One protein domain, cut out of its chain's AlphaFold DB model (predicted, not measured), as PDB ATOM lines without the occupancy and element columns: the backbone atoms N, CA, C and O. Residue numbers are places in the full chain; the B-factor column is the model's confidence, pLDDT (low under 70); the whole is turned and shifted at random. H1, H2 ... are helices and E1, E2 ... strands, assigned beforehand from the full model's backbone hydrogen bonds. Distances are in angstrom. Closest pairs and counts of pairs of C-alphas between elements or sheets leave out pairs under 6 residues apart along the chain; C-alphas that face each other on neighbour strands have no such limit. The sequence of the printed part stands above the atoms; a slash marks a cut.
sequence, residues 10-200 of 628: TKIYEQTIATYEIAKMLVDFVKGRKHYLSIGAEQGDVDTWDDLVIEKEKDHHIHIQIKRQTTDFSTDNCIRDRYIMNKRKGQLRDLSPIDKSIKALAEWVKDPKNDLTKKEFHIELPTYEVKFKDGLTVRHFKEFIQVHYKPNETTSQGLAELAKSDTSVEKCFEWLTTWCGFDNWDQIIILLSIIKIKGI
ATOM      1  N   THR A  10       2.900 -11.075 -33.585       74.69
ATOM      2  CA  THR A  10       2.569  -9.848 -32.850       74.69
ATOM      3  C   THR A  10       2.581 -10.110 -31.350       74.69
ATOM      4  O   THR A  10       3.313  -9.440 -30.627       74.69
ATOM      5  N   LYS A  11       1.909 -11.182 -30.915       80.88
ATOM      6  CA  LYS A  11       1.904 -11.619 -29.516       80.88
ATOM      7  C   LYS A  11       3.303 -11.972 -28.999       80.88
ATOM      8  O   LYS A  11       3.628 -11.708 -27.847       80.88
ATOM      9  N   ILE A  12       4.158 -12.551 -29.848       86.25
ATOM     10  CA  ILE A  12       5.555 -12.845 -29.484       86.25
ATOM     11  C   ILE A  12       6.341 -11.549 -29.245       86.25
ATOM     12  O   ILE A  12       7.093 -11.473 -28.277       86.25
ATOM     13  N   TYR A  13       6.172 -10.539 -30.101       89.69
ATOM     14  CA  TYR A  13       6.851  -9.250 -29.958       89.69
ATOM     15  C   TYR A  13       6.388  -8.489 -28.705       89.69
ATOM     16  O   TYR A  13       7.226  -7.998 -27.952       89.69
ATOM     17  N   GLU A  14       5.081  -8.481 -28.432       88.12
ATOM     18  CA  GLU A  14       4.494  -7.929 -27.200       88.12
ATOM     19  C   GLU A  14       5.070  -8.587 -25.944       88.12
ATOM     20  O   GLU A  14       5.575  -7.903 -25.053       88.12
ATOM     21  N   GLN A  15       5.091  -9.922 -25.902       89.12
ATOM     22  CA  GLN A  15       5.681 -10.664 -24.785       89.12
ATOM     23  C   GLN A  15       7.167 -10.358 -24.597       89.12
ATOM     24  O   GLN A  15       7.645 -10.287 -23.464       89.12
ATOM     25  N   THR A  16       7.915 -10.195 -25.687       92.75
ATOM     26  CA  THR A  16       9.345  -9.880 -25.635       92.75
ATOM     27  C   THR A  16       9.593  -8.477 -25.068       92.75
ATOM     28  O   THR A  16      10.488  -8.318 -24.238       92.75
ATOM     29  N   ILE A  17       8.770  -7.484 -25.424       92.38
ATOM     30  CA  ILE A  17       8.811  -6.138 -24.825       92.38
ATOM     31  C   ILE A  17       8.434  -6.176 -23.342       92.38
ATOM     32  O   ILE A  17       9.166  -5.636 -22.515       92.38
ATOM     33  N   ALA A  18       7.342  -6.859 -22.986       91.69
ATOM     34  CA  ALA A  18       6.926  -6.993 -21.591       91.69
ATOM     35  C   ALA A  18       8.027  -7.645 -20.738       91.69
ATOM     36  O   ALA A  18       8.360  -7.155 -19.662       91.69
ATOM     37  N   THR A  19       8.662  -8.701 -21.259       94.44
ATOM     38  CA  THR A  19       9.798  -9.373 -20.604       94.44
ATOM     39  C   THR A  19      10.963  -8.407 -20.366       94.44
ATOM     40  O   THR A  19      11.572  -8.441 -19.298       94.44
ATOM     41  N   TYR A  20      11.265  -7.532 -21.329       95.75
ATOM     42  CA  TYR A  20      12.332  -6.537 -21.209       95.75
ATOM     43  C   TYR A  20      12.036  -5.478 -20.135       95.75
ATOM     44  O   TYR A  20      12.883  -5.235 -19.273       95.75
ATOM     45  N   GLU A  21      10.842  -4.879 -20.134       94.19
ATOM     46  CA  GLU A  21      10.475  -3.868 -19.126       94.19
ATOM     47  C   GLU A  21      10.376  -4.486 -17.713       94.19
ATOM     48  O   GLU A  21      10.790  -3.859 -16.736       94.19
ATOM     49  N   ILE A  22       9.946  -5.748 -17.590       94.75
ATOM     50  CA  ILE A  22       9.963  -6.494 -16.317       94.75
ATOM     51  C   ILE A  22      11.386  -6.792 -15.853       94.75
ATOM     52  O   ILE A  22      11.684  -6.627 -14.672       94.75
ATOM     53  N   ALA A  23      12.280  -7.199 -16.756       96.69
ATOM     54  CA  ALA A  23      13.683  -7.405 -16.412       96.69
ATOM     55  C   ALA A  23      14.319  -6.107 -15.898       96.69
ATOM     56  O   ALA A  23      15.024  -6.132 -14.892       96.69
ATOM     57  N   LYS A  24      14.017  -4.967 -16.529       95.94
ATOM     58  CA  LYS A  24      14.469  -3.650 -16.071       95.94
ATOM     59  C   LYS A  24      13.955  -3.328 -14.663       95.94
ATOM     60  O   LYS A  24      14.755  -3.022 -13.784       95.94
ATOM     61  N   MET A  25      12.647  -3.472 -14.432       94.88
ATOM     62  CA  MET A  25      12.027  -3.289 -13.113       94.88
ATOM     63  C   MET A  25      12.690  -4.170 -12.044       94.88
ATOM     64  O   MET A  25      13.027  -3.692 -10.964       94.88
ATOM     65  N   LEU A  26      12.906  -5.449 -12.359       95.75
ATOM     66  CA  LEU A  26      13.506  -6.425 -11.457       95.75
ATOM     67  C   LEU A  26      14.966  -6.090 -11.125       95.75
ATOM     68  O   LEU A  26      15.354  -6.157  -9.961       95.75
ATOM     69  N   VAL A  27      15.772  -5.716 -12.123       96.25
ATOM     70  CA  VAL A  27      17.181  -5.333 -11.929       96.25
ATOM     71  C   VAL A  27      17.288  -4.108 -11.027       96.25
ATOM     72  O   VAL A  27      18.058  -4.128 -10.062       96.25
ATOM     73  N   ASP A  28      16.497  -3.069 -11.292       94.56
ATOM     74  CA  ASP A  28      16.502  -1.856 -10.475       94.56
ATOM     75  C   ASP A  28      15.988  -2.132  -9.049       94.56
ATOM     76  O   ASP A  28      16.602  -1.670  -8.084       94.56
ATOM     77  N   PHE A  29      14.947  -2.961  -8.887       94.19
ATOM     78  CA  PHE A  29      14.448  -3.397  -7.575       94.19
ATOM     79  C   PHE A  29      15.510  -4.154  -6.768       94.19
ATOM     80  O   PHE A  29      15.791  -3.809  -5.621       94.19
ATOM     81  N   VAL A  30      16.152  -5.161  -7.366       94.56
ATOM     82  CA  VAL A  30      17.195  -5.965  -6.709       94.56
ATOM     83  C   VAL A  30      18.365  -5.088  -6.272       94.56
ATOM     84  O   VAL A  30      18.877  -5.239  -5.165       94.56
ATOM     85  N   LYS A  31      18.753  -4.115  -7.099       92.12
ATOM     86  CA  LYS A  31      19.811  -3.152  -6.766       92.12
ATOM     87  C   LYS A  31      19.379  -2.083  -5.761       92.12
ATOM     88  O   LYS A  31      20.211  -1.273  -5.352       92.12
ATOM     89  N   GLY A  32      18.107  -2.066  -5.366       90.00
ATOM     90  CA  GLY A  32      17.540  -1.081  -4.456       90.00
ATOM     91  C   GLY A  32      17.593   0.321  -5.046       90.00
ATOM     92  O   GLY A  32      18.033   1.243  -4.366       90.00
ATOM     93  N   ARG A  33      17.228   0.476  -6.318       89.25
ATOM     94  CA  ARG A  33      17.141   1.756  -7.031       89.25
ATOM     95  C   ARG A  33      15.683   2.096  -7.312       89.25
ATOM     96  O   ARG A  33      14.793   1.262  -7.143       89.25
ATOM     97  N   LYS A  34      15.436   3.315  -7.795       88.69
ATOM     98  CA  LYS A  34      14.125   3.687  -8.332       88.69
ATOM     99  C   LYS A  34      13.739   2.748  -9.477       88.69
ATOM    100  O   LYS A  34      14.466   2.641 -10.456       88.69
ATOM    101  N   HIS A  35      12.594   2.094  -9.331       91.50
ATOM    102  CA  HIS A  35      12.063   1.083 -10.241       91.50
ATOM    103  C   HIS A  35      10.552   1.294 -10.411       91.50
ATOM    104  O   HIS A  35       9.949   2.077  -9.677       91.50
ATOM    105  N   TYR A  36       9.947   0.629 -11.396       90.50
ATOM    106  CA  TYR A  36       8.491   0.630 -11.556       90.50
ATOM    107  C   TYR A  36       7.826  -0.182 -10.438       90.50
ATOM    108  O   TYR A  36       8.390  -1.176  -9.990       90.50
ATOM    109  N   LEU A  37       6.634   0.219  -9.999       88.81
ATOM    110  CA  LEU A  37       5.912  -0.462  -8.922       88.81
ATOM    111  C   LEU A  37       5.373  -1.817  -9.378       88.81
ATOM    112  O   LEU A  37       5.553  -2.827  -8.695       88.81
ATOM    113  N   SER A  38       4.728  -1.823 -10.542       88.44
ATOM    114  CA  SER A  38       4.100  -3.005 -11.107       88.44
ATOM    115  C   SER A  38       3.972  -2.887 -12.627       88.44
ATOM    116  O   SER A  38       4.012  -1.794 -13.202       88.44
ATOM    117  N   ILE A  39       3.859  -4.032 -13.299       88.25
ATOM    118  CA  ILE A  39       3.624  -4.114 -14.744       88.25
ATOM    119  C   ILE A  39       2.475  -5.081 -14.986       88.25
ATOM    120  O   ILE A  39       2.543  -6.243 -14.591       88.25
ATOM    121  N   GLY A  40       1.425  -4.634 -15.658       81.12
ATOM    122  CA  GLY A  40       0.245  -5.451 -15.900       81.12
ATOM    123  C   GLY A  40      -0.573  -4.959 -17.079       81.12
ATOM    124  O   GLY A  40      -0.089  -4.225 -17.940       81.12
ATOM    125  N   ALA A  41      -1.826  -5.391 -17.105       62.00
ATOM    126  CA  ALA A  41      -2.841  -4.854 -17.992       62.00
ATOM    127  C   ALA A  41      -3.825  -4.054 -17.130       62.00
ATOM    128  O   ALA A  41      -4.570  -4.636 -16.342       62.00
ATOM    129  N   GLU A  42      -3.798  -2.726 -17.226       58.28
ATOM    130  CA  GLU A  42      -4.888  -1.906 -16.688       58.28
ATOM    131  C   GLU A  42      -6.132  -2.129 -17.560       58.28
ATOM    132  O   GLU A  42      -6.028  -2.357 -18.767       58.28
ATOM    133  N   GLN A  43      -7.323  -2.060 -16.964       55.69
ATOM    134  CA  GLN A  43      -8.534  -1.775 -17.732       55.69
ATOM    135  C   GLN A  43      -8.552  -0.265 -17.974       55.69
ATOM    136  O   GLN A  43      -9.051   0.481 -17.137       55.69
ATOM    137  N   GLY A  44      -7.921   0.186 -19.055       54.44
ATOM    138  CA  GLY A  44      -7.721   1.602 -19.305       54.44
ATOM    139  C   GLY A  44      -8.992   2.315 -19.753       54.44
ATOM    140  O   GLY A  44      -9.791   1.823 -20.551       54.44
ATOM    141  N   ASP A  45      -9.127   3.552 -19.283       66.12
ATOM    142  CA  ASP A  45     -10.140   4.530 -19.702       66.12
ATOM    143  C   ASP A  45      -9.964   5.011 -21.165       66.12
ATOM    144  O   ASP A  45     -10.718   5.870 -21.631       66.12
ATOM    145  N   VAL A  46      -8.948   4.506 -21.887       74.19
ATOM    146  CA  VAL A  46      -8.607   4.864 -23.275       74.19
ATOM    147  C   VAL A  46      -8.616   3.614 -24.144       74.19
ATOM    148  O   VAL A  46      -7.660   2.842 -24.160       74.19
ATOM    149  N   ASP A  47      -9.691   3.445 -24.917       68.94
ATOM    150  CA  ASP A  47      -9.839   2.317 -25.836       68.94
ATOM    151  C   ASP A  47      -8.596   2.191 -26.741       68.94
ATOM    152  O   ASP A  47      -8.124   3.177 -27.313       68.94
ATOM    153  N   THR A  48      -8.071   0.972 -26.891       77.75
ATOM    154  CA  THR A  48      -6.883   0.602 -27.696       77.75
ATOM    155  C   THR A  48      -5.481   0.950 -27.153       77.75
ATOM    156  O   THR A  48      -4.506   0.754 -27.889       77.75
ATOM    157  N   TRP A  49      -5.347   1.418 -25.903       77.94
ATOM    158  CA  TRP A  49      -4.062   1.851 -25.315       77.94
ATOM    159  C   TRP A  49      -3.480   0.971 -24.193       77.94
ATOM    160  O   TRP A  49      -2.544   1.386 -23.517       77.94
ATOM    161  N   ASP A  50      -3.929  -0.278 -24.068       72.38
ATOM    162  CA  ASP A  50      -3.563  -1.164 -22.950       72.38
ATOM    163  C   ASP A  50      -2.835  -2.448 -23.392       72.38
ATOM    164  O   ASP A  50      -3.062  -3.519 -22.829       72.38
ATOM    165  N   ASP A  51      -1.964  -2.373 -24.411       79.62
ATOM    166  CA  ASP A  51      -1.157  -3.546 -24.808       79.62
ATOM    167  C   ASP A  51      -0.190  -3.938 -23.663       79.62
ATOM    168  O   ASP A  51       0.057  -5.120 -23.417       79.62
ATOM    169  N   LEU A  52       0.339  -2.942 -22.939       85.38
ATOM    170  CA  LEU A  52       1.105  -3.098 -21.701       85.38
ATOM    171  C   LEU A  52       0.970  -1.828 -20.850       85.38
ATOM    172  O   LEU A  52       1.140  -0.726 -21.370       85.38
ATOM    173  N   VAL A  53       0.723  -1.966 -19.547       87.19
ATOM    174  CA  VAL A  53       0.645  -0.827 -18.623       87.19
ATOM    175  C   VAL A  53       1.673  -0.970 -17.509       87.19
ATOM    176  O   VAL A  53       1.813  -2.027 -16.891       87.19
ATOM    177  N   ILE A  54       2.417   0.107 -17.266       88.88
ATOM    178  CA  ILE A  54       3.441   0.184 -16.224       88.88
ATOM    179  C   ILE A  54       3.004   1.212 -15.186       88.88
ATOM    180  O   ILE A  54       2.866   2.394 -15.502       88.88
ATOM    181  N   GLU A  55       2.857   0.785 -13.938       88.44
ATOM    182  CA  GLU A  55       2.682   1.690 -12.809       88.44
ATOM    183  C   GLU A  55       4.062   2.202 -12.382       88.44
ATOM    184  O   GLU A  55       4.887   1.476 -11.817       88.44
ATOM    185  N   LYS A  56       4.360   3.459 -12.704       86.44
ATOM    186  CA  LYS A  56       5.675   4.063 -12.453       86.44
ATOM    187  C   LYS A  56       5.797   4.525 -11.006       86.44
ATOM    188  O   LYS A  56       6.818   4.297 -10.367       86.44
ATOM    189  N   GLU A  57       4.763   5.204 -10.528       83.81
ATOM    190  CA  GLU A  57       4.596   5.721  -9.171       83.81
ATOM    191  C   GLU A  57       3.103   5.666  -8.832       83.81
ATOM    192  O   GLU A  57       2.275   5.431  -9.712       83.81
ATOM    193  N   LYS A  58       2.746   5.895  -7.566       80.75
ATOM    194  CA  LYS A  58       1.348   5.836  -7.140       80.75
ATOM    195  C   LYS A  58       0.491   6.792  -7.979       80.75
ATOM    196  O   LYS A  58       0.764   7.989  -8.013       80.75
ATOM    197  N   ASP A  59      -0.556   6.249  -8.597       81.12
ATOM    198  CA  ASP A  59      -1.487   6.966  -9.477       81.12
ATOM    199  C   ASP A  59      -0.842   7.538 -10.765       81.12
ATOM    200  O   ASP A  59      -1.481   8.340 -11.445       81.12
ATOM    201  N   HIS A  60       0.383   7.122 -11.130       87.50
ATOM    202  CA  HIS A  60       1.081   7.530 -12.359       87.50
ATOM    203  C   HIS A  60       1.412   6.331 -13.255       87.50
ATOM    204  O   HIS A  60       2.280   5.513 -12.929       87.50
ATOM    205  N   HIS A  61       0.782   6.271 -14.427       88.44
ATOM    206  CA  HIS A  61       0.815   5.117 -15.324       88.44
ATOM    207  C   HIS A  61       1.462   5.445 -16.670       88.44
ATOM    208  O   HIS A  61       1.381   6.563 -17.181       88.44
ATOM    209  N   ILE A  62       2.105   4.445 -17.261       90.75
ATOM    210  CA  ILE A  62       2.608   4.481 -18.629       90.75
ATOM    211  C   ILE A  62       1.813   3.456 -19.434       90.75
ATOM    212  O   ILE A  62       1.962   2.254 -19.222       90.75
ATOM    213  N   HIS A  63       1.018   3.941 -20.379       89.75
ATOM    214  CA  HIS A  63       0.265   3.135 -21.331       89.75
ATOM    215  C   HIS A  63       1.119   2.907 -22.568       89.75
ATOM    216  O   HIS A  63       1.519   3.853 -23.252       89.75
ATOM    217  N   ILE A  64       1.432   1.652 -22.851       88.56
ATOM    218  CA  ILE A  64       2.286   1.280 -23.966       88.56
ATOM    219  C   ILE A  64       1.428   0.608 -25.023       88.56
ATOM    220  O   ILE A  64       0.801  -0.421 -24.790       88.56
ATOM    221  N   GLN A  65       1.462   1.186 -26.215       88.94
ATOM    222  CA  GLN A  65       0.932   0.597 -27.420       88.94
ATOM    223  C   GLN A  65       2.065  -0.052 -28.219       88.94
ATOM    224  O   GLN A  65       2.963   0.618 -28.740       88.94
ATOM    225  N   ILE A  66       1.987  -1.367 -28.372       88.75
ATOM    226  CA  ILE A  66       3.004  -2.173 -29.035       88.75
ATOM    227  C   ILE A  66       2.553  -2.463 -30.464       88.75
ATOM    228  O   ILE A  66       1.427  -2.896 -30.726       88.75
ATOM    229  N   LYS A  67       3.429  -2.203 -31.437       88.12
ATOM    230  CA  LYS A  67       3.143  -2.453 -32.852       88.12
ATOM    231  C   LYS A  67       4.345  -3.112 -33.514       88.12
ATOM    232  O   LYS A  67       5.327  -2.454 -33.836       88.12
ATOM    233  N   ARG A  68       4.249  -4.411 -33.821       86.56
ATOM    234  CA  ARG A  68       5.260  -5.180 -34.585       86.56
ATOM    235  C   ARG A  68       5.253  -4.851 -36.089       86.56
ATOM    236  O   ARG A  68       5.349  -5.721 -36.957       86.56
ATOM    237  N   GLN A  69       5.049  -3.587 -36.421       83.31
ATOM    238  CA  GLN A  69       4.865  -3.146 -37.788       83.31
ATOM    239  C   GLN A  69       6.237  -3.015 -38.469       83.31
ATOM    240  O   GLN A  69       7.099  -2.271 -38.011       83.31
ATOM    241  N   THR A  70       6.450  -3.760 -39.557       81.50
ATOM    242  CA  THR A  70       7.689  -3.719 -40.372       81.50
ATOM    243  C   THR A  70       7.447  -3.227 -41.800       81.50
ATOM    244  O   THR A  70       8.395  -2.998 -42.546       81.50
ATOM    245  N   THR A  71       6.184  -3.030 -42.173       86.94
ATOM    246  CA  THR A  71       5.742  -2.408 -43.428       86.94
ATOM    247  C   THR A  71       4.933  -1.155 -43.117       86.94
ATOM    248  O   THR A  71       4.470  -0.994 -41.997       86.94
ATOM    249  N   ASP A  72       4.687  -0.286 -44.086       90.88
ATOM    250  CA  ASP A  72       3.894   0.927 -43.849       90.88
ATOM    251  C   ASP A  72       2.492   0.615 -43.281       90.88
ATOM    252  O   ASP A  72       1.861  -0.375 -43.664       90.88
ATOM    253  N   PHE A  73       2.010   1.450 -42.351       88.50
ATOM    254  CA  PHE A  73       0.664   1.338 -41.769       88.50
ATOM    255  C   PHE A  73      -0.429   1.650 -42.792       88.50
ATOM    256  O   PHE A  73      -1.532   1.105 -42.727       88.50
ATOM    257  N   SER A  74      -0.130   2.553 -43.722       90.12
ATOM    258  CA  SER A  74      -1.001   2.935 -44.821       90.12
ATOM    259  C   SER A  74      -0.172   3.558 -45.943       90.12
ATOM    260  O   SER A  74       0.856   4.191 -45.704       90.12
ATOM    261  N   THR A  75      -0.643   3.389 -47.177       89.44
ATOM    262  CA  THR A  75      -0.125   4.081 -48.367       89.44
ATOM    263  C   THR A  75      -0.997   5.276 -48.762       89.44
ATOM    264  O   THR A  75      -0.849   5.804 -49.860       89.44
ATOM    265  N   ASP A  76      -1.968   5.653 -47.927       92.25
ATOM    266  CA  ASP A  76      -2.850   6.798 -48.159       92.25
ATOM    267  C   ASP A  76      -2.135   8.120 -47.843       92.25
ATOM    268  O   ASP A  76      -1.196   8.155 -47.049       92.25
ATOM    269  N   ASN A  77      -2.613   9.222 -48.422       92.69
ATOM    270  CA  ASN A  77      -2.080  10.566 -48.176       92.69
ATOM    271  C   ASN A  77      -2.323  11.044 -46.729       92.69
ATOM    272  O   ASN A  77      -3.214  10.556 -46.030       92.69
ATOM    273  N   CYS A  78      -1.566  12.061 -46.301       92.94
ATOM    274  CA  CYS A  78      -1.689  12.661 -44.964       92.94
ATOM    275  C   CYS A  78      -3.043  13.348 -44.726       92.94
ATOM    276  O   CYS A  78      -3.522  13.361 -43.598       92.94
ATOM    277  N   ILE A  79      -3.713  13.816 -45.782       94.12
ATOM    278  CA  ILE A  79      -5.084  14.335 -45.719       94.12
ATOM    279  C   ILE A  79      -6.072  13.196 -45.967       94.12
ATOM    280  O   ILE A  79      -6.035  12.546 -47.018       94.12
ATOM    281  N   ARG A  80      -6.990  12.971 -45.021       92.69
ATOM    282  CA  ARG A  80      -8.021  11.937 -45.149       92.69
ATOM    283  C   ARG A  80      -9.028  12.282 -46.241       92.69
ATOM    284  O   ARG A  80      -9.861  13.173 -46.089       92.69
ATOM    285  N   ASP A  81      -8.992  11.518 -47.325       90.06
ATOM    286  CA  ASP A  81      -9.891  11.655 -48.463       90.06
ATOM    287  C   ASP A  81     -11.014  10.595 -48.456       90.06
ATOM    288  O   ASP A  81     -11.191   9.794 -47.526       90.06
ATOM    289  N   ARG A  82     -11.850  10.639 -49.498       90.94
ATOM    290  CA  ARG A  82     -12.956   9.700 -49.713       90.94
ATOM    291  C   ARG A  82     -12.583   8.700 -50.796       90.94
ATOM    292  O   ARG A  82     -11.915   9.051 -51.765       90.94
ATOM    293  N   TYR A  83     -13.091   7.475 -50.696       86.25
ATOM    294  CA  TYR A  83     -12.934   6.489 -51.762       86.25
ATOM    295  C   TYR A  83     -13.480   7.040 -53.089       86.25
ATOM    296  O   TYR A  83     -14.649   7.423 -53.193       86.25
ATOM    297  N   ILE A  84     -12.625   7.054 -54.111       82.88
ATOM    298  CA  ILE A  84     -12.941   7.560 -55.456       82.88
ATOM    299  C   ILE A  84     -13.559   6.491 -56.371       82.88
ATOM    300  O   ILE A  84     -14.271   6.817 -57.322       82.88
ATOM    301  N   MET A  85     -13.337   5.210 -56.063       75.81
ATOM    302  CA  MET A  85     -13.772   4.051 -56.849       75.81
ATOM    303  C   MET A  85     -14.371   2.963 -55.935       75.81
ATOM    304  O   MET A  85     -14.146   2.971 -54.727       75.81
ATOM    305  N   ASN A  86     -15.104   2.007 -56.521       76.00
ATOM    306  CA  ASN A  86     -15.751   0.848 -55.870       76.00
ATOM    307  C   ASN A  86     -17.035   1.143 -55.065       76.00
ATOM    308  O   ASN A  86     -17.494   2.279 -54.959       76.00
ATOM    309  N   LYS A  87     -17.635   0.084 -54.488       75.12
ATOM    310  CA  LYS A  87     -18.896   0.110 -53.710       75.12
ATOM    311  C   LYS A  87     -18.885   1.048 -52.491       75.12
ATOM    312  O   LYS A  87     -19.937   1.301 -51.921       75.12
ATOM    313  N   ARG A  88     -17.712   1.547 -52.091       80.00
ATOM    314  CA  ARG A  88     -17.518   2.479 -50.969       80.00
ATOM    315  C   ARG A  88     -17.339   3.935 -51.418       80.00
ATOM    316  O   ARG A  88     -16.974   4.778 -50.605       80.00
ATOM    317  N   LYS A  89     -17.569   4.243 -52.703       85.56
ATOM    318  CA  LYS A  89     -17.392   5.587 -53.267       85.56
ATOM    319  C   LYS A  89     -18.105   6.648 -52.423       85.56
ATOM    320  O   LYS A  89     -19.283   6.510 -52.110       85.56
ATOM    321  N   GLY A  90     -17.383   7.711 -52.075       83.25
ATOM    322  CA  GLY A  90     -17.896   8.814 -51.258       83.25
ATOM    323  C   GLY A  90     -17.810   8.599 -49.742       83.25
ATOM    324  O   GLY A  90     -18.013   9.558 -49.000       83.25
ATOM    325  N   GLN A  91     -17.460   7.405 -49.257       88.88
ATOM    326  CA  GLN A  91     -17.144   7.183 -47.840       88.88
ATOM    327  C   GLN A  91     -15.701   7.605 -47.544       88.88
ATOM    328  O   GLN A  91     -14.836   7.483 -48.413       88.88
ATOM    329  N   LEU A  92     -15.446   8.116 -46.336       89.88
ATOM    330  CA  LEU A  92     -14.081   8.389 -45.872       89.88
ATOM    331  C   LEU A  92     -13.280   7.088 -45.822       89.88
ATOM    332  O   LEU A  92     -13.840   6.036 -45.508       89.88
ATOM    333  N   ARG A  93     -11.977   7.168 -46.104       90.75
ATOM    334  CA  ARG A  93     -11.088   6.007 -45.981       90.75
ATOM    335  C   ARG A  93     -11.081   5.435 -44.568       90.75
ATOM    336  O   ARG A  93     -11.199   6.184 -43.592       90.75
ATOM    337  N   ASP A  94     -10.947   4.117 -44.478       90.75
ATOM    338  CA  ASP A  94     -10.884   3.399 -43.207       90.75
ATOM    339  C   ASP A  94      -9.636   3.813 -42.410       90.75
ATOM    340  O   ASP A  94      -8.562   4.019 -42.973       90.75
ATOM    341  N   LEU A  95      -9.780   3.941 -41.089       91.19
ATOM    342  CA  LEU A  95      -8.667   4.245 -40.188       91.19
ATOM    343  C   LEU A  95      -7.740   3.026 -40.065       91.19
ATOM    344  O   LEU A  95      -8.216   1.915 -39.801       91.19
ATOM    345  N   SER A  96      -6.429   3.237 -40.197       89.81
ATOM    346  CA  SER A  96      -5.424   2.224 -39.858       89.81
ATOM    347  C   SER A  96      -5.400   1.960 -38.340       89.81
ATOM    348  O   SER A  96      -5.959   2.751 -37.573       89.81
ATOM    349  N   PRO A  97      -4.775   0.865 -37.862       87.38
ATOM    350  CA  PRO A  97      -4.698   0.578 -36.429       87.38
ATOM    351  C   PRO A  97      -4.110   1.731 -35.607       87.38
ATOM    352  O   PRO A  97      -4.660   2.069 -34.567       87.38
ATOM    353  N   ILE A  98      -3.057   2.384 -36.108       89.88
ATOM    354  CA  ILE A  98      -2.445   3.526 -35.422       89.88
ATOM    355  C   ILE A  98      -3.336   4.775 -35.465       89.88
ATOM    356  O   ILE A  98      -3.443   5.478 -34.465       89.88
ATOM    357  N   ASP A  99      -4.054   5.014 -36.574       93.00
ATOM    358  CA  ASP A  99      -4.999   6.137 -36.661       93.00
ATOM    359  C   ASP A  99      -6.102   6.009 -35.602       93.00
ATOM    360  O   ASP A  99      -6.495   7.004 -34.998       93.00
ATOM    361  N   LYS A 100      -6.600   4.784 -35.370       91.19
ATOM    362  CA  LYS A 100      -7.631   4.508 -34.358       91.19
ATOM    363  C   LYS A 100      -7.138   4.816 -32.950       91.19
ATOM    364  O   LYS A 100      -7.870   5.433 -32.188       91.19
ATOM    365  N   SER A 101      -5.907   4.439 -32.626       90.50
ATOM    366  CA  SER A 101      -5.365   4.634 -31.281       90.50
ATOM    367  C   SER A 101      -5.010   6.078 -30.992       90.50
ATOM    368  O   SER A 101      -5.365   6.601 -29.938       90.50
ATOM    369  N   ILE A 102      -4.415   6.783 -31.953       93.50
ATOM    370  CA  ILE A 102      -4.203   8.227 -31.811       93.50
ATOM    371  C   ILE A 102      -5.553   8.969 -31.752       93.50
ATOM    372  O   ILE A 102      -5.675   9.943 -31.013       93.50
ATOM    373  N   LYS A 103      -6.592   8.482 -32.449       94.06
ATOM    374  CA  LYS A 103      -7.956   9.021 -32.334       94.06
ATOM    375  C   LYS A 103      -8.586   8.805 -30.960       94.06
ATOM    376  O   LYS A 103      -9.186   9.736 -30.433       94.06
ATOM    377  N   ALA A 104      -8.441   7.620 -30.375       91.62
ATOM    378  CA  ALA A 104      -8.913   7.357 -29.016       91.62
ATOM    379  C   ALA A 104      -8.226   8.282 -27.997       91.62
ATOM    380  O   ALA A 104      -8.881   8.848 -27.124       91.62
ATOM    381  N   LEU A 105      -6.923   8.530 -28.173       91.62
ATOM    382  CA  LEU A 105      -6.187   9.483 -27.345       91.62
ATOM    383  C   LEU A 105      -6.682  10.926 -27.539       91.62
ATOM    384  O   LEU A 105      -6.789  11.665 -26.566       91.62
ATOM    385  N   ALA A 106      -7.043  11.324 -28.765       92.56
ATOM    386  CA  ALA A 106      -7.649  12.631 -29.026       92.56
ATOM    387  C   ALA A 106      -8.985  12.807 -28.283       92.56
ATOM    388  O   ALA A 106      -9.246  13.869 -27.727       92.56
ATOM    389  N   GLU A 107      -9.826  11.770 -28.260       91.94
ATOM    390  CA  GLU A 107     -11.096  11.770 -27.522       91.94
ATOM    391  C   GLU A 107     -10.861  11.856 -26.008       91.94
ATOM    392  O   GLU A 107     -11.521  12.648 -25.335       91.94
ATOM    393  N   TRP A 108      -9.869  11.128 -25.489       90.31
ATOM    394  CA  TRP A 108      -9.498  11.167 -24.074       90.31
ATOM    395  C   TRP A 108      -8.947  12.533 -23.642       90.31
ATOM    396  O   TRP A 108      -9.385  13.083 -22.635       90.31
ATOM    397  N   VAL A 109      -8.050  13.136 -24.428       90.19
ATOM    398  CA  VAL A 109      -7.480  14.468 -24.140       90.19
ATOM    399  C   VAL A 109      -8.553  15.567 -24.114       90.19
ATOM    400  O   VAL A 109      -8.392  16.570 -23.420       90.19
ATOM    401  N   LYS A 110      -9.656  15.401 -24.857       88.88
ATOM    402  CA  LYS A 110     -10.758  16.377 -24.896       88.88
ATOM    403  C   LYS A 110     -11.662  16.338 -23.664       88.88
ATOM    404  O   LYS A 110     -12.375  17.316 -23.436       88.88
ATOM    405  N   ASP A 111     -11.681  15.247 -22.899       87.56
ATOM    406  CA  ASP A 111     -12.525  15.158 -21.706       87.56
ATOM    407  C   ASP A 111     -11.852  15.883 -20.520       87.56
ATOM    408  O   ASP A 111     -10.807  15.443 -20.036       87.56
ATOM    409  N   PRO A 112     -12.446  16.979 -20.004       84.19
ATOM    410  CA  PRO A 112     -11.859  17.782 -18.929       84.19
ATOM    411  C   PRO A 112     -11.783  17.060 -17.577       84.19
ATOM    412  O   PRO A 112     -11.206  17.600 -16.634       84.19
ATOM    413  N   LYS A 113     -12.392  15.876 -17.438       86.31
ATOM    414  CA  LYS A 113     -12.281  15.050 -16.227       86.31
ATOM    415  C   LYS A 113     -10.950  14.305 -16.138       86.31
ATOM    416  O   LYS A 113     -10.610  13.829 -15.057       86.31
ATOM    417  N   ASN A 114     -10.229  14.186 -17.250       86.88
ATOM    418  CA  ASN A 114      -8.996  13.422 -17.312       86.88
ATOM    419  C   ASN A 114      -7.804  14.219 -16.782       86.88
ATOM    420  O   ASN A 114      -7.588  15.378 -17.133       86.88
ATOM    421  N   ASP A 115      -7.008  13.569 -15.936       85.50
ATOM    422  CA  ASP A 115      -5.795  14.145 -15.368       85.50
ATOM    423  C   ASP A 115      -4.587  13.808 -16.250       85.50
ATOM    424  O   ASP A 115      -4.032  12.707 -16.204       85.50
ATOM    425  N   LEU A 116      -4.178  14.781 -17.064       85.38
ATOM    426  CA  LEU A 116      -3.067  14.653 -18.009       85.38
ATOM    427  C   LEU A 116      -1.703  14.475 -17.322       85.38
ATOM    428  O   LEU A 116      -0.739  14.088 -17.975       85.38
ATOM    429  N   THR A 117      -1.600  14.757 -16.018       84.62
ATOM    430  CA  THR A 117      -0.334  14.645 -15.276       84.62
ATOM    431  C   THR A 117      -0.035  13.224 -14.807       84.62
ATOM    432  O   THR A 117       1.103  12.938 -14.448       84.62
ATOM    433  N   LYS A 118      -1.035  12.335 -14.852       87.06
ATOM    434  CA  LYS A 118      -0.981  10.973 -14.303       87.06
ATOM    435  C   LYS A 118      -0.736   9.877 -15.332       87.06
ATOM    436  O   LYS A 118      -0.556   8.724 -14.948       87.06
ATOM    437  N   LYS A 119      -0.777  10.190 -16.629       89.06
ATOM    438  CA  LYS A 119      -0.644   9.192 -17.700       89.06
ATOM    439  C   LYS A 119       0.387   9.632 -18.736       89.06
ATOM    440  O   LYS A 119       0.344  10.747 -19.243       89.06
ATOM    441  N   GLU A 120       1.302   8.728 -19.062       91.75
ATOM    442  CA  GLU A 120       2.214   8.829 -20.205       91.75
ATOM    443  C   GLU A 120       1.813   7.778 -21.250       91.75
ATOM    444  O   GLU A 120       1.433   6.665 -20.895       91.75
ATOM    445  N   PHE A 121       1.923   8.099 -22.539       92.62
ATOM    446  CA  PHE A 121       1.527   7.212 -23.637       92.62
ATOM    447  C   PHE A 121       2.723   6.915 -24.539       92.62
ATOM    448  O   PHE A 121       3.335   7.824 -25.098       92.62
ATOM    449  N   HIS A 122       3.089   5.648 -24.706       93.69
ATOM    450  CA  HIS A 122       4.241   5.234 -25.505       93.69
ATOM    451  C   HIS A 122       3.829   4.383 -26.701       93.69
ATOM    452  O   HIS A 122       3.129   3.391 -26.547       93.69
ATOM    453  N   ILE A 123       4.343   4.709 -27.885       92.81
ATOM    454  CA  ILE A 123       4.258   3.833 -29.058       92.81
ATOM    455  C   ILE A 123       5.590   3.122 -29.228       92.81
ATOM    456  O   ILE A 123       6.626   3.778 -29.387       92.81
ATOM    457  N   GLU A 124       5.558   1.793 -29.242       92.19
ATOM    458  CA  GLU A 124       6.750   0.958 -29.363       92.19
ATOM    459  C   GLU A 124       6.751   0.150 -30.662       92.19
ATOM    460  O   GLU A 124       5.834  -0.620 -30.959       92.19
ATOM    461  N   LEU A 125       7.809   0.350 -31.454       92.25
ATOM    462  CA  LEU A 125       7.951  -0.175 -32.814       92.25
ATOM    463  C   LEU A 125       9.339  -0.806 -33.023       92.25
ATOM    464  O   LEU A 125      10.310  -0.364 -32.401       92.25
ATOM    465  N   PRO A 126       9.484  -1.775 -33.947       91.50
ATOM    466  CA  PRO A 126      10.796  -2.309 -34.305       91.50
ATOM    467  C   PRO A 126      11.700  -1.267 -34.970       91.50
ATOM    468  O   PRO A 126      12.908  -1.253 -34.757       91.50
ATOM    469  N   THR A 127      11.126  -0.380 -35.787       89.94
ATOM    470  CA  THR A 127      11.871   0.610 -36.573       89.94
ATOM    471  C   THR A 127      11.072   1.898 -36.753       89.94
ATOM    472  O   THR A 127       9.843   1.887 -36.746       89.94
ATOM    473  N   TYR A 128      11.780   3.012 -36.946       91.56
ATOM    474  CA  TYR A 128      11.183   4.320 -37.230       91.56
ATOM    475  C   TYR A 128      10.981   4.590 -38.731       91.56
ATOM    476  O   TYR A 128      10.462   5.645 -39.095       91.56
ATOM    477  N   GLU A 129      11.414   3.675 -39.604       91.06
ATOM    478  CA  GLU A 129      11.360   3.876 -41.062       91.06
ATOM    479  C   GLU A 129       9.972   3.628 -41.659       91.06
ATOM    480  O   GLU A 129       9.700   4.057 -42.779       91.06
ATOM    481  N   VAL A 130       9.084   2.945 -40.930       92.62
ATOM    482  CA  VAL A 130       7.721   2.694 -41.410       92.62
ATOM    483  C   VAL A 130       6.936   3.997 -41.520       92.62
ATOM    484  O   VAL A 130       7.079   4.916 -40.703       92.62
ATOM    485  N   LYS A 131       6.080   4.075 -42.535       94.12
ATOM    486  CA  LYS A 131       5.191   5.215 -42.743       94.12
ATOM    487  C   LYS A 131       3.879   5.070 -41.988       94.12
ATOM    488  O   LYS A 131       3.266   4.001 -41.996       94.12
ATOM    489  N   PHE A 132       3.414   6.169 -41.398       92.19
ATOM    490  CA  PHE A 132       2.019   6.305 -40.973       92.19
ATOM    491  C   PHE A 132       1.108   6.546 -42.175       92.19
ATOM    492  O   PHE A 132       0.054   5.923 -42.296       92.19
ATOM    493  N   LYS A 133       1.550   7.443 -43.061       94.75
ATOM    494  CA  LYS A 133       0.893   7.870 -44.299       94.75
ATOM    495  C   LYS A 133       1.953   8.138 -45.358       94.75
ATOM    496  O   LYS A 133       3.138   8.269 -45.039       94.75
ATOM    497  N   ASP A 134       1.554   8.256 -46.617       91.94
ATOM    498  CA  ASP A 134       2.513   8.574 -47.662       91.94
ATOM    499  C   ASP A 134       3.216   9.912 -47.386       91.94
ATOM    500  O   ASP A 134       2.607  10.927 -47.042       91.94
ATOM    501  N   GLY A 135       4.545   9.878 -47.473       90.38
ATOM    502  CA  GLY A 135       5.410  10.998 -47.128       90.38
ATOM    503  C   GLY A 135       5.510  11.351 -45.635       90.38
ATOM    504  O   GLY A 135       6.144  12.368 -45.348       90.38
ATOM    505  N   LEU A 136       4.947  10.559 -44.711       95.31
ATOM    506  CA  LEU A 136       5.030  10.753 -43.255       95.31
ATOM    507  C   LEU A 136       5.504   9.472 -42.546       95.31
ATOM    508  O   LEU A 136       4.747   8.513 -42.386       95.31
ATOM    509  N   THR A 137       6.763   9.463 -42.108       95.06
ATOM    510  CA  THR A 137       7.376   8.347 -41.370       95.06
ATOM    511  C   THR A 137       7.167   8.477 -39.865       95.06
ATOM    512  O   THR A 137       6.933   9.570 -39.344       95.06
ATOM    513  N   VAL A 138       7.321   7.367 -39.140       93.69
ATOM    514  CA  VAL A 138       7.405   7.386 -37.671       93.69
ATOM    515  C   VAL A 138       8.557   8.282 -37.207       93.69
ATOM    516  O   VAL A 138       8.403   9.000 -36.220       93.69
ATOM    517  N   ARG A 139       9.700   8.275 -37.915       94.12
ATOM    518  CA  ARG A 139      10.835   9.168 -37.627       94.12
ATOM    519  C   ARG A 139      10.407  10.636 -37.614       94.12
ATOM    520  O   ARG A 139      10.720  11.312 -36.640       94.12
ATOM    521  N   HIS A 140       9.660  11.097 -38.618       95.31
ATOM    522  CA  HIS A 140       9.184  12.485 -38.665       95.31
ATOM    523  C   HIS A 140       8.335  12.840 -37.438       95.31
ATOM    524  O   HIS A 140       8.548  13.874 -36.813       95.31
ATOM    525  N   PHE A 141       7.411  11.963 -37.033       94.81
ATOM    526  CA  PHE A 141       6.582  12.227 -35.854       94.81
ATOM    527  C   PHE A 141       7.393  12.180 -34.549       94.81
ATOM    528  O   PHE A 141       7.162  12.970 -33.637       94.81
ATOM    529  N   LYS A 142       8.397  11.300 -34.461       94.38
ATOM    530  CA  LYS A 142       9.330  11.270 -33.328       94.38
ATOM    531  C   LYS A 142      10.124  12.572 -33.226       94.38
ATOM    532  O   LYS A 142      10.269  13.104 -32.128       94.38
ATOM    533  N   GLU A 143      10.648  13.066 -34.343       93.25
ATOM    534  CA  GLU A 143      11.367  14.343 -34.411       93.25
ATOM    535  C   GLU A 143      10.446  15.503 -34.028       93.25
ATOM    536  O   GLU A 143      10.831  16.345 -33.217       93.25
ATOM    537  N   PHE A 144       9.192  15.475 -34.483       93.25
ATOM    538  CA  PHE A 144       8.172  16.436 -34.076       93.25
ATOM    539  C   PHE A 144       7.975  16.488 -32.552       93.25
ATOM    540  O   PHE A 144       7.981  17.572 -31.970       93.25
ATOM    541  N   ILE A 145       7.922  15.332 -31.886       92.50
ATOM    542  CA  ILE A 145       7.810  15.248 -30.421       92.50
ATOM    543  C   ILE A 145       9.107  15.667 -29.705       92.50
ATOM    544  O   ILE A 145       9.058  16.348 -28.689       92.50
ATOM    545  N   GLN A 146      10.283  15.239 -30.167       90.50
ATOM    546  CA  GLN A 146      11.525  15.381 -29.384       90.50
ATOM    547  C   GLN A 146      12.289  16.684 -29.652       90.50
ATOM    548  O   GLN A 146      12.964  17.216 -28.761       90.50
ATOM    549  N   VAL A 147      12.219  17.179 -30.887       89.56
ATOM    550  CA  VAL A 147      12.968  18.353 -31.345       89.56
ATOM    551  C   VAL A 147      12.114  19.607 -31.227       89.56
ATOM    552  O   VAL A 147      12.580  20.604 -30.676       89.56
ATOM    553  N   HIS A 148      10.871  19.547 -31.708       89.69
ATOM    554  CA  HIS A 148      10.023  20.733 -31.877       89.69
ATOM    555  C   HIS A 148       9.101  21.026 -30.687       89.69
ATOM    556  O   HIS A 148       8.608  22.149 -30.558       89.69
ATOM    557  N   TYR A 149       8.912  20.062 -29.785       91.31
ATOM    558  CA  TYR A 149       8.224  20.283 -28.520       91.31
ATOM    559  C   TYR A 149       9.212  20.470 -27.360       91.31
ATOM    560  O   TYR A 149      10.100  19.648 -27.113       91.31
ATOM    561  N   LYS A 150       9.035  21.573 -26.633       91.62
ATOM    562  CA  LYS A 150       9.704  21.905 -25.379       91.62
ATOM    563  C   LYS A 150       8.632  22.309 -24.363       91.62
ATOM    564  O   LYS A 150       7.857  23.228 -24.650       91.62
ATOM    565  N   PRO A 151       8.558  21.636 -23.197       86.56
ATOM    566  CA  PRO A 151       7.572  21.965 -22.175       86.56
ATOM    567  C   PRO A 151       7.612  23.454 -21.824       86.56
ATOM    568  O   PRO A 151       8.687  23.998 -21.588       86.56
ATOM    569  N   ASN A 152       6.444  24.097 -21.778       85.44
ATOM    570  CA  ASN A 152       6.250  25.521 -21.455       85.44
ATOM    571  C   ASN A 152       6.820  26.550 -22.456       85.44
ATOM    572  O   ASN A 152       6.572  27.741 -22.276       85.44
ATOM    573  N   GLU A 153       7.536  26.134 -23.503       90.81
ATOM    574  CA  GLU A 153       8.121  27.046 -24.504       90.81
ATOM    575  C   GLU A 153       7.405  26.973 -25.860       90.81
ATOM    576  O   GLU A 153       7.228  27.989 -26.535       90.81
ATOM    577  N   THR A 154       6.980  25.778 -26.276       92.06
ATOM    578  CA  THR A 154       6.305  25.587 -27.566       92.06
ATOM    579  C   THR A 154       4.904  26.201 -27.546       92.06
ATOM    580  O   THR A 154       4.088  25.886 -26.684       92.06
ATOM    581  N   THR A 155       4.600  27.048 -28.538       95.06
ATOM    582  CA  THR A 155       3.290  27.698 -28.702       95.06
ATOM    583  C   THR A 155       2.623  27.300 -30.015       95.06
ATOM    584  O   THR A 155       3.292  26.980 -31.002       95.06
ATOM    585  N   SER A 156       1.293  27.388 -30.058       94.19
ATOM    586  CA  SER A 156       0.498  27.089 -31.256       94.19
ATOM    587  C   SER A 156       0.857  27.972 -32.449       94.19
ATOM    588  O   SER A 156       0.891  27.493 -33.580       94.19
ATOM    589  N   GLN A 157       1.190  29.245 -32.209       94.75
ATOM    590  CA  GLN A 157       1.671  30.139 -33.262       94.75
ATOM    591  C   GLN A 157       3.036  29.689 -33.802       94.75
ATOM    592  O   GLN A 157       3.214  29.630 -35.017       94.75
ATOM    593  N   GLY A 158       3.969  29.319 -32.917       93.75
ATOM    594  CA  GLY A 158       5.291  28.836 -33.320       93.75
ATOM    595  C   GLY A 158       5.219  27.566 -34.173       93.75
ATOM    596  O   GLY A 158       5.889  27.479 -35.201       93.75
ATOM    597  N   LEU A 159       4.353  26.612 -33.810       94.44
ATOM    598  CA  LEU A 159       4.132  25.403 -34.614       94.44
ATOM    599  C   LEU A 159       3.480  25.709 -35.970       94.44
ATOM    600  O   LEU A 159       3.884  25.140 -36.985       94.44
ATOM    601  N   ALA A 160       2.521  26.638 -36.013       95.38
ATOM    602  CA  ALA A 160       1.882  27.058 -37.258       95.38
ATOM    603  C   ALA A 160       2.851  27.768 -38.221       95.38
ATOM    604  O   ALA A 160       2.717  27.641 -39.437       95.38
ATOM    605  N   GLU A 161       3.814  28.533 -37.700       94.88
ATOM    606  CA  GLU A 161       4.876  29.147 -38.502       94.88
ATOM    607  C   GLU A 161       5.872  28.099 -39.002       94.88
ATOM    608  O   GLU A 161       6.187  28.087 -40.192       94.88
ATOM    609  N   LEU A 162       6.288  27.171 -38.135       93.50
ATOM    610  CA  LEU A 162       7.193  26.080 -38.493       93.50
ATOM    611  C   LEU A 162       6.614  25.188 -39.599       93.50
ATOM    612  O   LEU A 162       7.326  24.868 -40.551       93.50
ATOM    613  N   ALA A 163       5.322  24.855 -39.527       94.81
ATOM    614  CA  ALA A 163       4.631  24.053 -40.539       94.81
ATOM    615  C   ALA A 163       4.688  24.668 -41.952       94.81
ATOM    616  O   ALA A 163       4.638  23.941 -42.933       94.81
ATOM    617  N   LYS A 164       4.851  25.993 -42.088       94.38
ATOM    618  CA  LYS A 164       4.997  26.639 -43.409       94.38
ATOM    619  C   LYS A 164       6.359  26.381 -44.053       94.38
ATOM    620  O   LYS A 164       6.494  26.513 -45.267       94.38
ATOM    621  N   SER A 165       7.373  26.092 -43.242       93.25
ATOM    622  CA  SER A 165       8.754  25.868 -43.684       93.25
ATOM    623  C   SER A 165       9.189  24.405 -43.613       93.25
ATOM    624  O   SER A 165      10.116  24.021 -44.321       93.25
ATOM    625  N   ASP A 166       8.531  23.597 -42.780       93.88
ATOM    626  CA  ASP A 166       8.840  22.187 -42.569       93.88
ATOM    627  C   ASP A 166       7.656  21.301 -42.977       93.88
ATOM    628  O   ASP A 166       6.660  21.159 -42.262       93.88
ATOM    629  N   THR A 167       7.798  20.660 -44.137       93.88
ATOM    630  CA  THR A 167       6.788  19.763 -44.713       93.88
ATOM    631  C   THR A 167       6.481  18.559 -43.817       93.88
ATOM    632  O   THR A 167       5.401  17.978 -43.917       93.88
ATOM    633  N   SER A 168       7.406  18.133 -42.953       94.06
ATOM    634  CA  SER A 168       7.162  17.014 -42.037       94.06
ATOM    635  C   SER A 168       6.211  17.413 -40.904       94.06
ATOM    636  O   SER A 168       5.305  16.647 -40.564       94.06
ATOM    637  N   VAL A 169       6.351  18.641 -40.396       95.44
ATOM    638  CA  VAL A 169       5.483  19.232 -39.366       95.44
ATOM    639  C   VAL A 169       4.093  19.520 -39.933       95.44
ATOM    640  O   VAL A 169       3.092  19.189 -39.294       95.44
ATOM    641  N   GLU A 170       4.016  20.048 -41.157       96.19
ATOM    642  CA  GLU A 170       2.753  20.225 -41.890       96.19
ATOM    643  C   GLU A 170       1.999  18.897 -42.037       96.19
ATOM    644  O   GLU A 170       0.835  18.784 -41.656       96.19
ATOM    645  N   LYS A 171       2.686  17.845 -42.493       96.06
ATOM    646  CA  LYS A 171       2.089  16.511 -42.645       96.06
ATOM    647  C   LYS A 171       1.649  15.892 -41.322       96.06
ATOM    648  O   LYS A 171       0.630  15.205 -41.294       96.06
ATOM    649  N   CYS A 172       2.382  16.127 -40.228       96.44
ATOM    650  CA  CYS A 172       1.945  15.709 -38.893       96.44
ATOM    651  C   CYS A 172       0.623  16.387 -38.518       96.44
ATOM    652  O   CYS A 172      -0.291  15.714 -38.045       96.44
ATOM    653  N   PHE A 173       0.492  17.692 -38.767       96.81
ATOM    654  CA  PHE A 173      -0.745  18.431 -38.516       96.81
ATOM    655  C   PHE A 173      -1.914  17.911 -39.350       96.81
ATOM    656  O   PHE A 173      -2.980  17.619 -38.807       96.81
ATOM    657  N   GLU A 174      -1.721  17.745 -40.659       96.62
ATOM    658  CA  GLU A 174      -2.745  17.208 -41.562       96.62
ATOM    659  C   GLU A 174      -3.209  15.815 -41.128       96.62
ATOM    660  O   GLU A 174      -4.409  15.536 -41.084       96.62
ATOM    661  N   TRP A 175      -2.263  14.948 -40.762       97.12
ATOM    662  CA  TRP A 175      -2.570  13.607 -40.290       97.12
ATOM    663  C   TRP A 175      -3.368  13.634 -38.980       97.12
ATOM    664  O   TRP A 175      -4.470  13.080 -38.920       97.12
ATOM    665  N   LEU A 176      -2.866  14.332 -37.957       97.00
ATOM    666  CA  LEU A 176      -3.501  14.404 -36.638       97.00
ATOM    667  C   LEU A 176      -4.907  15.020 -36.702       97.00
ATOM    668  O   LEU A 176      -5.821  14.549 -36.024       97.00
ATOM    669  N   THR A 177      -5.108  16.033 -37.546       96.44
ATOM    670  CA  THR A 177      -6.402  16.723 -37.652       96.44
ATOM    671  C   THR A 177      -7.417  15.970 -38.510       96.44
ATOM    672  O   THR A 177      -8.581  15.845 -38.129       96.44
ATOM    673  N   THR A 178      -7.001  15.400 -39.646       95.12
ATOM    674  CA  THR A 178      -7.945  14.788 -40.600       95.12
ATOM    675  C   THR A 178      -8.185  13.295 -40.368       95.12
ATOM    676  O   THR A 178      -9.279  12.793 -40.660       95.12
ATOM    677  N   TRP A 179      -7.204  12.571 -39.820       95.88
ATOM    678  CA  TRP A 179      -7.330  11.144 -39.507       95.88
ATOM    679  C   TRP A 179      -7.642  10.888 -38.037       95.88
ATOM    680  O   TRP A 179      -8.493  10.041 -37.749       95.88
ATOM    681  N   CYS A 180      -6.996  11.621 -37.130       94.81
ATOM    682  CA  CYS A 180      -7.038  11.320 -35.700       94.81
ATOM    683  C   CYS A 180      -7.985  12.211 -34.882       94.81
ATOM    684  O   CYS A 180      -8.268  11.893 -33.738       94.81
ATOM    685  N   GLY A 181      -8.538  13.281 -35.453       93.06
ATOM    686  CA  GLY A 181      -9.584  14.069 -34.791       93.06
ATOM    687  C   GLY A 181      -9.090  15.083 -33.756       93.06
ATOM    688  O   GLY A 181      -9.882  15.494 -32.907       93.06
ATOM    689  N   PHE A 182      -7.827  15.508 -33.828       95.62
ATOM    690  CA  PHE A 182      -7.365  16.726 -33.153       95.62
ATOM    691  C   PHE A 182      -7.913  17.966 -33.875       95.62
ATOM    692  O   PHE A 182      -7.943  18.007 -35.101       95.62
ATOM    693  N   ASP A 183      -8.351  18.984 -33.138       93.31
ATOM    694  CA  ASP A 183      -9.037  20.139 -33.734       93.31
ATOM    695  C   ASP A 183      -8.059  21.234 -34.188       93.31
ATOM    696  O   ASP A 183      -8.315  21.940 -35.164       93.31
ATOM    697  N   ASN A 184      -6.946  21.410 -33.469       94.06
ATOM    698  CA  ASN A 184      -5.997  22.502 -33.682       94.06
ATOM    699  C   ASN A 184      -4.623  22.223 -33.038       94.06
ATOM    700  O   ASN A 184      -4.400  21.185 -32.413       94.06
ATOM    701  N   TRP A 185      -3.705  23.185 -33.175       95.69
ATOM    702  CA  TRP A 185      -2.368  23.128 -32.582       95.69
ATOM    703  C   TRP A 185      -2.366  23.054 -31.053       95.69
ATOM    704  O   TRP A 185      -1.504  22.370 -30.510       95.69
ATOM    705  N   ASP A 186      -3.325  23.675 -30.359       93.56
ATOM    706  CA  ASP A 186      -3.375  23.637 -28.893       93.56
ATOM    707  C   ASP A 186      -3.591  22.203 -28.391       93.56
ATOM    708  O   ASP A 186      -2.881  21.734 -27.503       93.56
ATOM    709  N   GLN A 187      -4.508  21.457 -29.015       92.38
ATOM    710  CA  GLN A 187      -4.717  20.047 -28.673       92.38
ATOM    711  C   GLN A 187      -3.527  19.164 -29.070       92.38
ATOM    712  O   GLN A 187      -3.215  18.200 -28.371       92.38
ATOM    713  N   ILE A 188      -2.842  19.493 -30.168       95.44
ATOM    714  CA  ILE A 188      -1.621  18.787 -30.571       95.44
ATOM    715  C   ILE A 188      -0.509  19.022 -29.543       95.44
ATOM    716  O   ILE A 188       0.159  18.070 -29.169       95.44
ATOM    717  N   ILE A 189      -0.333  20.236 -29.018       94.19
ATOM    718  CA  ILE A 189       0.650  20.506 -27.954       94.19
ATOM    719  C   ILE A 189       0.362  19.654 -26.714       94.19
ATOM    720  O   ILE A 189       1.294  19.086 -26.140       94.19
ATOM    721  N   ILE A 190      -0.913  19.495 -26.340       92.56
ATOM    722  CA  ILE A 190      -1.294  18.600 -25.241       92.56
ATOM    723  C   ILE A 190      -0.881  17.156 -25.551       92.56
ATOM    724  O   ILE A 190      -0.241  16.521 -24.714       92.56
ATOM    725  N   LEU A 191      -1.160  16.651 -26.758       93.75
ATOM    726  CA  LEU A 191      -0.698  15.328 -27.194       93.75
ATOM    727  C   LEU A 191       0.827  15.187 -27.059       93.75
ATOM    728  O   LEU A 191       1.298  14.215 -26.473       93.75
ATOM    729  N   LEU A 192       1.597  16.156 -27.566       93.56
ATOM    730  CA  LEU A 192       3.066  16.137 -27.522       93.56
ATOM    731  C   LEU A 192       3.616  16.132 -26.087       93.56
ATOM    732  O   LEU A 192       4.716  15.631 -25.861       93.56
ATOM    733  N   SER A 193       2.851  16.642 -25.116       91.62
ATOM    734  CA  SER A 193       3.235  16.632 -23.702       91.62
ATOM    735  C   SER A 193       3.157  15.252 -23.041       91.62
ATOM    736  O   SER A 193       3.897  15.002 -22.088       91.62
ATOM    737  N   ILE A 194       2.315  14.353 -23.563       92.50
ATOM    738  CA  ILE A 194       2.026  13.043 -22.956       92.50
ATOM    739  C   ILE A 194       2.499  11.854 -23.802       92.50
ATOM    740  O   ILE A 194       2.694  10.769 -23.252       92.50
ATOM    741  N   ILE A 195       2.696  12.023 -25.117       94.56
ATOM    742  CA  ILE A 195       3.067  10.929 -26.025       94.56
ATOM    743  C   ILE A 195       4.580  10.814 -26.246       94.56
ATOM    744  O   ILE A 195       5.291  11.809 -26.389       94.56
ATOM    745  N   LYS A 196       5.090   9.584 -26.355       94.31
ATOM    746  CA  LYS A 196       6.473   9.283 -26.757       94.31
ATOM    747  C   LYS A 196       6.514   8.147 -27.774       94.31
ATOM    748  O   LYS A 196       5.683   7.247 -27.758       94.31
ATOM    749  N   ILE A 197       7.533   8.157 -28.630       93.19
ATOM    750  CA  ILE A 197       7.802   7.070 -29.582       93.19
ATOM    751  C   ILE A 197       9.136   6.420 -29.233       93.19
ATOM    752  O   ILE A 197      10.169   7.098 -29.198       93.19
ATOM    753  N   LYS A 198       9.126   5.099 -29.036       92.19
ATOM    754  CA  LYS A 198      10.334   4.296 -28.848       92.19
ATOM    755  C   LYS A 198      10.491   3.266 -29.965       92.19
ATOM    756  O   LYS A 198       9.560   2.581 -30.369       92.19
ATOM    757  N   GLY A 199      11.715   3.157 -30.450       89.19
ATOM    758  CA  GLY A 199      12.154   2.174 -31.429       89.19
ATOM    759  C   GLY A 199      13.062   1.209 -30.711       89.19
ATOM    760  O   GLY A 199      14.181   1.579 -30.348       89.19
ATOM    761  N   ILE A 200      12.538   0.022 -30.444       86.50
ATOM    762  CA  ILE A 200      13.189  -0.950 -29.574       86.50
ATOM    763  C   ILE A 200      13.869  -2.042 -30.414       86.50
ATOM    764  O   ILE A 200      14.673  -2.783 -29.882       86.50
TER     765      ILE A 200
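What this domain is: This is residues 10 to 200 of the 628 residues of an uncharacterized protein of Bacteroidales bacterium (UniProt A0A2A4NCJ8). A strongly twisted sheet of five strands, E1, E2, E3, E4 and E6, has the long helix H1 along one face, over E2 and E3, while a cluster of crossed helices, H2, H3, H4, H5 and H6, gathers about its E4 and E6 end. A long link with no named element, residues 67 to 96, passes that cluster and reaches Asn 86, at the other end of the domain from Gly 32, which follows H1. The printed part has 191 residues with six named helices and six named strands, in the order H1 E1 E2 E3 H2 E4 E5 H3 H4 H5 H6 E6. The sheet is mixed, in the order E1 E2 E3 E4 E6, and the class is mixed, helices and strands. The whole is compact, with a radius of gyration of the C-alphas of 17.6 A and spans of 57 by 40 by 32 A.

How they stand to each other: In the sheet, E1, residues 38 to 40, E2, residues 52 to 57, and E3, residues 60 to 66, form a meander, each strand the antiparallel neighbour of the one before. E1 and E2 are a hairpin, with N 40 and O 53 within hydrogen-bond range at 2.9 A. E2 and E3 are a second hairpin, with N 62 and O 54 at 2.8 A. E4, residues 119 to 125, is parallel to E3 at 22 degrees, with N 63 and O 120 at 2.8 A. Edge strand E6, residues 195 to 199, is parallel to E4 at 27 degrees, with N 196 and O 121 at 2.8 A. H1, residues 10 to 30, is on the sheet at a height of 9.2 A, and helix and sheet make two layers; it runs along the strands, at 7 degrees to E2 on the local plane. Its closest C-alphas to E3 are those of Glu 14 and Ile 66, 6.2 A apart. H1 touches no helix. E3, H2, residues 97 to 110, and E4 form a strand-helix-strand unit, two parallel neighbour strands with a helix between them in the chain, and its crossover is right-handed. H2 only grazes the sheet, with residues 98 to 105. H3, residues 138 to 146, is on the sheet over E6 at a height of 8.1 A, slantwise to the strands. H6, residues 185 to 194, only grazes the sheet, with residues 191 to 194. H2 touches H6 with residues 106 to 109 alone, about perpendicular at 77 degrees; the closest C-alphas, of Val 109 and Leu 191, are 7.5 A apart. H5, residues 167 to 178, touches H3 with residues 168 to 172 alone, about perpendicular at 85 degrees, closest at the C-alphas of His 140 and Ser 168, 6.0 A apart. H4, residues 156 to 165, touches H6 at the C-alphas of Ser 156 and Trp 185, 5.1 A apart, and touches H5 only at the corner, closest at Ala 163 and Glu 170, whose C-alphas are 4.5 A apart. E5, residues 131 to 133, pairs with no named strand. Every O i to N i+4 pair is within hydrogen-bond range in H1, H2, H3 and H5, against 4 of 6 in H4 and 5 of 6 in H6.

Where its parts are: H1 begins at C-alpha 10 (2.569, -9.848, -32.850) and is 30.2 A long. H2 is 20.5 A long, E4 19.7 A and E3 19.4 A. E6 ends at C-alpha 199 (12.154, 2.174, -31.429).

The domain as a whole: The C-alphas of Gly 32 and Asn 86, the two farthest apart, are 61.3 A apart. The printed part has no cut. The links E1 to E2 and E3 to H2 are long, with 11 and 30 residues. The mean pLDDT of the printed part is 89.5, and residues 41 to 45 and residue 47 are under 70.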